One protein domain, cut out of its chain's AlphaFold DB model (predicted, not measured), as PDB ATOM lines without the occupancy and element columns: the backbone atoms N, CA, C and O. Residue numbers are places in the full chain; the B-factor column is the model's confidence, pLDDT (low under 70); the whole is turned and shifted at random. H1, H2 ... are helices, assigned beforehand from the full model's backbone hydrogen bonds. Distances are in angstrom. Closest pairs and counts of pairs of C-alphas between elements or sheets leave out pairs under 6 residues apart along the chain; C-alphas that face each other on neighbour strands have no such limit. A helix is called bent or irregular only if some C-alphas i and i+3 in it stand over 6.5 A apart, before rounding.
ATOM      1  N   LEU A  18     -27.229  24.743  32.620       83.25
ATOM      2  CA  LEU A  18     -26.524  23.527  33.048       83.25
ATOM      3  C   LEU A  18     -26.323  22.484  31.929       83.25
ATOM      4  O   LEU A  18     -25.249  21.897  31.808       83.25
ATOM      5  N   ILE A  19     -27.334  22.264  31.081       83.25
ATOM      6  CA  ILE A  19     -27.214  21.352  29.930       83.25
ATOM      7  C   ILE A  19     -26.144  21.859  28.956       83.25
ATOM      8  O   ILE A  19     -25.319  21.075  28.487       83.25
ATOM      9  N   ALA A  20     -26.138  23.161  28.666       81.62
ATOM     10  CA  ALA A  20     -25.150  23.763  27.782       81.62
ATOM     11  C   ALA A  20     -23.746  23.691  28.394       81.62
ATOM     12  O   ALA A  20     -22.806  23.339  27.688       81.62
ATOM     13  N   ASP A  21     -23.597  23.917  29.700       84.75
ATOM     14  CA  ASP A  21     -22.308  23.836  30.392       84.75
ATOM     15  C   ASP A  21     -21.725  22.412  30.372       84.75
ATOM     16  O   ASP A  21     -20.525  22.238  30.137       84.75
ATOM     17  N   LEU A  22     -22.568  21.386  30.532       83.50
ATOM     18  CA  LEU A  22     -22.185  19.974  30.396       83.50
ATOM     19  C   LEU A  22     -21.792  19.614  28.950       83.50
ATOM     20  O   LEU A  22     -20.785  18.945  28.715       83.50
ATOM     21  N   VAL A  23     -22.562  20.077  27.961       81.69
ATOM     22  CA  VAL A  23     -22.313  19.804  26.533       81.69
ATOM     23  C   VAL A  23     -21.068  20.538  26.026       81.69
ATOM     24  O   VAL A  23     -20.260  19.967  25.292       81.69
ATOM     25  N   MET A  24     -20.861  21.784  26.449       81.12
ATOM     26  CA  MET A  24     -19.679  22.576  26.104       81.12
ATOM     27  C   MET A  24     -18.432  22.124  26.876       81.12
ATOM     28  O   MET A  24     -17.317  22.438  26.469       81.12
ATOM     29  N   GLY A  25     -18.592  21.312  27.928       77.31
ATOM     30  CA  GLY A  25     -17.491  20.832  28.767       77.31
ATOM     31  C   GLY A  25     -16.959  21.888  29.737       77.31
ATOM     32  O   GLY A  25     -15.832  21.762  30.203       77.31
ATOM     33  N   ARG A  26     -17.758  22.919  30.039       81.19
ATOM     34  CA  ARG A  26     -17.478  23.888  31.110       81.19
ATOM     35  C   ARG A  26     -17.659  23.246  32.483       81.19
ATOM     36  O   ARG A  26     -16.931  23.562  33.414       81.19
ATOM     37  N   LEU A  27     -18.596  22.300  32.577       78.88
ATOM     38  CA  LEU A  27     -18.785  21.438  33.735       78.88
ATOM     39  C   LEU A  27     -18.384  20.008  33.368       78.88
ATOM     40  O   LEU A  27     -18.983  19.399  32.482       78.88
ATOM     41  N   THR A  28     -17.377  19.463  34.053       80.69
ATOM     42  CA  THR A  28     -16.904  18.088  33.833       80.69
ATOM     43  C   THR A  28     -16.958  17.287  35.139       80.69
ATOM     44  O   THR A  28     -15.980  17.245  35.877       80.69
ATOM     45  N   PRO A  29     -18.098  16.628  35.432       75.12
ATOM     46  CA  PRO A  29     -18.277  15.778  36.616       75.12
ATOM     47  C   PRO A  29     -17.191  14.717  36.813       75.12
ATOM     48  O   PRO A  29     -16.873  14.339  37.934       75.12
ATOM     49  N   ALA A  30     -16.651  14.199  35.708       78.94
ATOM     50  CA  ALA A  30     -15.638  13.155  35.705       78.94
ATOM     51  C   ALA A  30     -14.852  13.157  34.386       78.94
ATOM     52  O   ALA A  30     -15.321  13.743  33.402       78.94
ATOM     53  N   PRO A  31     -13.730  12.416  34.299       79.44
ATOM     54  CA  PRO A  31     -12.890  12.369  33.100       79.44
ATOM     55  C   PRO A  31     -13.641  11.990  31.813       79.44
ATOM     56  O   PRO A  31     -13.322  12.490  30.738       79.44
ATOM     57  N   ILE A  32     -14.697  11.170  31.906       81.88
ATOM     58  CA  ILE A  32     -15.509  10.781  30.741       81.88
ATOM     59  C   ILE A  32     -16.178  11.983  30.048       81.88
ATOM     60  O   ILE A  32     -16.344  11.979  28.830       81.88
ATOM     61  N   TRP A  33     -16.493  13.047  30.792       82.69
ATOM     62  CA  TRP A  33     -17.112  14.264  30.260       82.69
ATOM     63  C   TRP A  33     -16.141  15.124  29.443       82.69
ATOM     64  O   TRP A  33     -16.578  15.961  28.655       82.69
ATOM     65  N   GLN A  34     -14.830  14.893  29.549       83.12
ATOM     66  CA  GLN A  34     -13.843  15.567  28.700       83.12
ATOM     67  C   GLN A  34     -13.928  15.066  27.245       83.12
ATOM     68  O   GLN A  34     -13.708  15.824  26.291       83.12
ATOM     69  N   GLN A  35     -14.346  13.811  27.051       86.88
ATOM     70  CA  GLN A  35     -14.433  13.170  25.743       86.88
ATOM     71  C   GLN A  35     -15.555  13.778  24.887       86.88
ATOM     72  O   GLN A  35     -16.735  13.754  25.239       86.88
ATOM     73  N   ARG A  36     -15.202  14.300  23.703       86.62
ATOM     74  CA  ARG A  36     -16.157  14.955  22.783       86.62
ATOM     75  C   ARG A  36     -17.285  14.021  22.336       86.62
ATOM     76  O   ARG A  36     -18.442  14.428  22.300       86.62
ATOM     77  N   HIS A  37     -16.969  12.760  22.045       88.38
ATOM     78  CA  HIS A  37     -17.968  11.785  21.604       88.38
ATOM     79  C   HIS A  37     -18.996  11.466  22.704       88.38
ATOM     80  O   HIS A  37     -20.162  11.221  22.399       88.38
ATOM     81  N   TYR A  38     -18.588  11.488  23.980       86.25
ATOM     82  CA  TYR A  38     -19.498  11.293  25.107       86.25
ATOM     83  C   TYR A  38     -20.466  12.473  25.225       86.25
ATOM     84  O   TYR A  38     -21.677  12.268  25.290       86.25
ATOM     85  N   ARG A  39     -19.948  13.705  25.138       88.31
ATOM     86  CA  ARG A  39     -20.759  14.933  25.150       88.31
ATOM     87  C   ARG A  39     -21.738  15.006  23.981       88.31
ATOM     88  O   ARG A  39     -22.891  15.364  24.190       88.31
ATOM     89  N   LEU A  40     -21.330  14.583  22.782       87.81
ATOM     90  CA  LEU A  40     -22.228  14.491  21.629       87.81
ATOM     91  C   LEU A  40     -23.339  13.452  21.851       87.81
ATOM     92  O   LEU A  40     -24.509  13.742  21.617       87.81
ATOM     93  N   LYS A  41     -23.001  12.259  22.363       88.75
ATOM     94  CA  LYS A  41     -24.000  11.236  22.722       88.75
ATOM     95  C   LYS A  41     -24.982  11.748  23.778       88.75
ATOM     96  O   LYS A  41     -26.170  11.452  23.686       88.75
ATOM     97  N   PHE A  42     -24.492  12.486  24.772       89.62
ATOM     98  CA  PHE A  42     -25.330  13.121  25.784       89.62
ATOM     99  C   PHE A  42     -26.247  14.180  25.161       89.62
ATOM    100  O   PHE A  42     -27.449  14.128  25.391       89.62
ATOM    101  N   LEU A  43     -25.721  15.074  24.318       89.50
ATOM    102  CA  LEU A  43     -26.502  16.101  23.624       89.50
ATOM    103  C   LEU A  43     -27.641  15.493  22.796       89.50
ATOM    104  O   LEU A  43     -28.787  15.899  22.954       89.50
ATOM    105  N   LEU A  44     -27.343  14.494  21.959       89.31
ATOM    106  CA  LEU A  44     -28.342  13.842  21.106       89.31
ATOM    107  C   LEU A  44     -29.458  13.189  21.932       89.31
ATOM    108  O   LEU A  44     -30.636  13.324  21.613       89.31
ATOM    109  N   ARG A  45     -29.108  12.509  23.029       89.31
ATOM    110  CA  ARG A  45     -30.105  11.895  23.919       89.31
ATOM    111  C   ARG A  45     -30.899  12.930  24.705       89.31
ATOM    112  O   ARG A  45     -32.099  12.754  24.893       89.31
ATOM    113  N   THR A  46     -30.257  14.017  25.119       88.94
ATOM    114  CA  THR A  46     -30.933  15.152  25.750       88.94
ATOM    115  C   THR A  46     -31.893  15.824  24.778       88.94
ATOM    116  O   THR A  46     -32.969  16.204  25.208       88.94
ATOM    117  N   ALA A  47     -31.587  15.908  23.480       88.81
ATOM    118  CA  ALA A  47     -32.532  16.420  22.487       88.81
ATOM    119  C   ALA A  47     -33.793  15.539  22.381       88.81
ATOM    120  O   ALA A  47     -34.901  16.063  22.338       88.81
ATOM    121  N   LEU A  48     -33.642  14.208  22.426       89.06
ATOM    122  CA  LEU A  48     -34.770  13.262  22.402       89.06
ATOM    123  C   LEU A  48     -35.617  13.293  23.685       89.06
ATOM    124  O   LEU A  48     -36.829  13.107  23.636       89.06
ATOM    125  N   PHE A  49     -34.986  13.513  24.841       88.44
ATOM    126  CA  PHE A  49     -35.636  13.490  26.156       88.44
ATOM    127  C   PHE A  49     -35.502  14.833  26.880       88.44
ATOM    128  O   PHE A  49     -35.222  14.868  28.082       88.44
ATOM    129  N   TYR A  50     -35.679  15.939  26.153       88.38
ATOM    130  CA  TYR A  50     -35.332  17.275  26.642       88.38
ATOM    131  C   TYR A  50     -36.098  17.660  27.902       88.38
ATOM    132  O   TYR A  50     -35.473  17.954  28.917       88.38
ATOM    133  N   ALA A  51     -37.432  17.595  27.871       90.50
ATOM    134  CA  ALA A  51     -38.255  18.007  29.006       90.50
ATOM    135  C   ALA A  51     -37.950  17.206  30.296       90.50
ATOM    136  O   ALA A  51     -37.648  17.839  31.310       90.50
ATOM    137  N   PRO A  52     -37.899  15.854  30.284       90.69
ATOM    138  CA  PRO A  52     -37.495  15.079  31.463       90.69
ATOM    139  C   PRO A  52     -36.069  15.368  31.947       90.69
ATOM    140  O   PRO A  52     -35.835  15.494  33.147       90.69
ATOM    141  N   THR A  53     -35.110  15.482  31.022       90.50
ATOM    142  CA  THR A  53     -33.702  15.737  31.369       90.50
ATOM    143  C   THR A  53     -33.544  17.111  32.010       90.50
ATOM    144  O   THR A  53     -32.869  17.246  33.027       90.50
ATOM    145  N   ARG A  54     -34.196  18.124  31.435       90.19
ATOM    146  CA  ARG A  54     -34.190  19.493  31.943       90.19
ATOM    147  C   ARG A  54     -34.806  19.573  33.334       90.19
ATOM    148  O   ARG A  54     -34.153  20.093  34.225       90.19
ATOM    149  N   SER A  55     -35.998  19.007  33.526       90.94
ATOM    150  CA  SER A  55     -36.683  19.016  34.824       90.94
ATOM    151  C   SER A  55     -35.829  18.377  35.926       90.94
ATOM    152  O   SER A  55     -35.651  18.969  36.991       90.94
ATOM    153  N   MET A  56     -35.217  17.219  35.649       93.50
ATOM    154  CA  MET A  56     -34.300  16.574  36.591       93.50
ATOM    155  C   MET A  56     -33.091  17.460  36.902       93.50
ATOM    156  O   MET A  56     -32.773  17.679  38.067       93.50
ATOM    157  N   LEU A  57     -32.403  17.966  35.877       90.88
ATOM    158  CA  LEU A  57     -31.180  18.745  36.066       90.88
ATOM    159  C   LEU A  57     -31.431  20.083  36.762       90.88
ATOM    160  O   LEU A  57     -30.633  20.459  37.612       90.88
ATOM    161  N   GLU A  58     -32.525  20.778  36.451       90.81
ATOM    162  CA  GLU A  58     -32.913  22.012  37.143       90.81
ATOM    163  C   GLU A  58     -33.206  21.745  38.625       90.81
ATOM    164  O   GLU A  58     -32.720  22.481  39.484       90.81
ATOM    165  N   SER A  59     -33.919  20.655  38.939       90.06
ATOM    166  CA  SER A  59     -34.180  20.259  40.327       90.06
ATOM    167  C   SER A  59     -32.900  19.901  41.084       90.06
ATOM    168  O   SER A  59     -32.774  20.239  42.256       90.06
ATOM    169  N   LEU A  60     -31.951  19.216  40.438       89.69
ATOM    170  CA  LEU A  60     -30.672  18.859  41.055       89.69
ATOM    171  C   LEU A  60     -29.762  20.080  41.236       89.69
ATOM    172  O   LEU A  60     -29.111  20.203  42.268       89.69
ATOM    173  N   ALA A  61     -29.733  20.994  40.263       87.75
ATOM    174  CA  ALA A  61     -28.909  22.204  40.299       87.75
ATOM    175  C   ALA A  61     -29.329  23.194  41.391       87.75
ATOM    176  O   ALA A  61     -28.528  24.029  41.800       87.75
ATOM    177  N   ALA A  62     -30.579  23.118  41.852       87.75
ATOM    178  CA  ALA A  62     -31.075  23.918  42.965       87.75
ATOM    179  C   ALA A  62     -30.522  23.471  44.332       87.75
ATOM    180  O   ALA A  62     -30.749  24.153  45.329       87.75
ATOM    181  N   ARG A  63     -29.808  22.340  44.398       87.50
ATOM    182  CA  ARG A  63     -29.230  21.812  45.637       87.50
ATOM    183  C   ARG A  63     -27.811  22.330  45.857       87.50
ATOM    184  O   ARG A  63     -27.013  22.408  44.924       87.50
ATOM    185  N   ALA A  64     -27.459  22.588  47.115       83.81
ATOM    186  CA  ALA A  64     -26.102  22.994  47.487       83.81
ATOM    187  C   ALA A  64     -25.055  21.884  47.241       83.81
ATOM    188  O   ALA A  64     -23.912  22.170  46.894       83.81
ATOM    189  N   ASP A  65     -25.452  20.613  47.354       85.19
ATOM    190  CA  ASP A  65     -24.589  19.440  47.167       85.19
ATOM    191  C   ASP A  65     -24.519  18.954  45.706       85.19
ATOM    192  O   ASP A  65     -23.992  17.877  45.428       85.19
ATOM    193  N   PHE A  66     -24.992  19.742  44.735       86.69
ATOM    194  CA  PHE A  66     -25.061  19.329  43.331       86.69
ATOM    195  C   PHE A  66     -23.721  18.831  42.761       86.69
ATOM    196  O   PHE A  66     -23.659  17.779  42.123       86.69
ATOM    197  N   ASN A  67     -22.620  19.553  43.010       84.94
ATOM    198  CA  ASN A  67     -21.301  19.132  42.520       84.94
ATOM    199  C   ASN A  67     -20.832  17.828  43.194       84.94
ATOM    200  O   ASN A  67     -20.165  17.017  42.555       84.94
ATOM    201  N   GLN A  68     -21.217  17.598  44.454       86.25
ATOM    202  CA  GLN A  68     -20.947  16.344  45.153       86.25
ATOM    203  C   GLN A  68     -21.739  15.190  44.529       86.25
ATOM    204  O   GLN A  68     -21.159  14.135  44.289       86.25
ATOM    205  N   LEU A  69     -23.019  15.390  44.196       87.44
ATOM    206  CA  LEU A  69     -23.832  14.381  43.508       87.44
ATOM    207  C   LEU A  69     -23.230  13.980  42.159       87.44
ATOM    208  O   LEU A  69     -23.172  12.797  41.830       87.44
ATOM    209  N   LEU A  70     -22.731  14.957  41.401       86.31
ATOM    210  CA  LEU A  70     -22.055  14.725  40.125       86.31
ATOM    211  C   LEU A  70     -20.749  13.934  40.272       86.31
ATOM    212  O   LEU A  70     -20.448  13.090  39.428       86.31
ATOM    213  N   ALA A  71     -19.986  14.194  41.337       84.44
ATOM    214  CA  ALA A  71     -18.772  13.446  41.645       84.44
ATOM    215  C   ALA A  71     -19.081  12.028  42.160       84.44
ATOM    216  O   ALA A  71     -18.347  11.087  41.857       84.44
ATOM    217  N   ALA A  72     -20.167  11.868  42.921       85.25
ATOM    218  CA  ALA A  72     -20.608  10.590  43.470       85.25
ATOM    219  C   ALA A  72     -21.220   9.671  42.398       85.25
ATOM    220  O   ALA A  72     -21.010   8.458  42.429       85.25
ATOM    221  N   GLN A  73     -21.949  10.251  41.442       85.88
ATOM    222  CA  GLN A  73     -22.594   9.552  40.336       85.88
ATOM    223  C   GLN A  73     -22.313  10.255  39.006       85.88
ATOM    224  O   GLN A  73     -23.042  11.139  38.546       85.88
ATOM    225  N   VAL A  74     -21.256   9.807  38.338       81.94
ATOM    226  CA  VAL A  74     -20.719  10.425  37.119       81.94
ATOM    227  C   VAL A  74     -21.741  10.498  35.985       81.94
ATOM    228  O   VAL A  74     -21.700  11.412  35.155       81.94
ATOM    229  N   THR A  75     -22.643   9.517  35.914       85.06
ATOM    230  CA  THR A  75     -23.632   9.436  34.834       85.06
ATOM    231  C   THR A  75     -25.020   9.933  35.236       85.06
ATOM    232  O   THR A  75     -25.945   9.842  34.424       85.06
ATOM    233  N   LEU A  76     -25.155  10.533  36.429       86.06
ATOM    234  CA  LEU A  76     -26.401  11.124  36.929       86.06
ATOM    235  C   LEU A  76     -27.074  12.059  35.905       86.06
ATOM    236  O   LEU A  76     -28.272  11.888  35.672       86.06
ATOM    237  N   PRO A  77     -26.355  12.944  35.174       86.38
ATOM    238  CA  PRO A  77     -27.005  13.805  34.184       86.38
ATOM    239  C   PRO A  77     -27.694  13.058  33.037       86.38
ATOM    240  O   PRO A  77     -28.708  13.516  32.520       86.38
ATOM    241  N   GLY A  78     -27.151  11.908  32.626       85.38
ATOM    242  CA  GLY A  78     -27.688  11.082  31.540       85.38
ATOM    243  C   GLY A  78     -28.579   9.936  32.021       85.38
ATOM    244  O   GLY A  78     -28.974   9.083  31.223       85.38
ATOM    245  N   LYS A  79     -28.879   9.869  33.323       88.00
ATOM    246  CA  LYS A  79     -29.534   8.714  33.949       88.00
ATOM    247  C   LYS A  79     -30.940   8.470  33.396       88.00
ATOM    248  O   LYS A  79     -31.312   7.325  33.144       88.00
ATOM    249  N   VAL A  80     -31.658   9.542  33.054       87.94
ATOM    250  CA  VAL A  80     -32.988   9.491  32.417       87.94
ATOM    251  C   VAL A  80     -32.973   8.900  31.006       87.94
ATOM    252  O   VAL A  80     -34.017   8.489  30.504       87.94
ATOM    253  N   HIS A  81     -31.810   8.809  30.350       87.19
ATOM    254  CA  HIS A  81     -31.702   8.261  28.994       87.19
ATOM    255  C   HIS A  81     -31.610   6.730  28.973       87.19
ATOM    256  O   HIS A  81     -31.821   6.126  27.924       87.19
ATOM    257  N   ARG A  82     -31.329   6.076  30.109       83.56
ATOM    258  CA  ARG A  82     -31.123   4.616  30.206       83.56
ATOM    259  C   ARG A  82     -32.071   3.953  31.205       83.56
ATOM    260  O   ARG A  82     -32.673   4.630  32.034       83.56
ATOM    261  N   GLN A  83     -32.229   2.635  31.117       81.94
ATOM    262  CA  GLN A  83     -33.043   1.883  32.082       81.94
ATOM    263  C   GLN A  83     -32.529   2.110  33.511       81.94
ATOM    264  O   GLN A  83     -31.330   1.958  33.761       81.94
TER     265      GLN A  83
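This is residues 18 to 83 of the 234 residues of the protein "VirK protein" of Klebsiella grimontii (UniProt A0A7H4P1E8). Two long helices, H3 and H4, meet near their ends as an open L, and H2 and H5 at the far ends extend this into a C-shaped frame. H1 and H6 fill its middle from opposite sides, each packing on both H3 and H4. The printed part has 66 residues with six named helices, H1 to H6 in chain order, and no named strand; the class is all helix, mostly crossed. It is compact, with a radius of gyration of the C-alphas of 10.9 A, and spans 28 by 26 by 22 A.

H3, residues 36 to 48, is close to but not clearly touching H4, residues 50 to 61, at a steep tilt of 66 degrees; their closest C-alphas, Thr 46 and Thr 53, are 6.3 A apart. H1, residues 18 to 24, touches residues 39 to 43 of H3, closest at the C-alphas of Val 23 and Arg 39, 5.3 A. H1 also touches H4, about perpendicular at 73 degrees, closest at the C-alphas of Leu 18 and Leu 57, 7.3 A. H6, residues 76 to 81, touches residues 42 to 46 of H3, closest at the C-alphas of Arg 45 and His 81, 6.4 A. H6 touches residues 52 to 57 of H4 at a shallow tilt of 21 degrees, opposite ways, closest at the C-alphas of Thr 53 and Val 80, 6.4 A. H1 and H6 are apart. H5, residues 66 to 72, and H6 only just touch, only at the corner, with 3 pairs of C-alphas within 8 A, closest at Leu 70 and Leu 76, 6.5 A. H2, residues 31 to 34, is close to but not clearly touching H3, closest at the C-alphas of Trp 33 and Arg 39, 6.3 A. In H1, H3, H4 and H5 every O i to N i+4 pair is within hydrogen-bond range; H6 has 0 of 2, but 2 of 3 O i to N i+3 pairs, and H2 is too short for an i+4 pair.

H3 is 18.7 A long from C-alpha 36 at (-16.157, 14.955, 22.783), and H4 15.9 A. H1 begins at C-alpha 18 (-26.524, 23.527, 33.048), and H6 ends at C-alpha 81 (-31.702, 8.261, 28.994). H6 is irregular: C-alphas 77 and 80 are 7.6 A apart.

The C-alphas farthest apart, those of His 37 and Ala 64, are 29.4 A apart. The printed part has no cut and no long link. The mean pLDDT of the printed part is 86.0, and no printed residue is under 70.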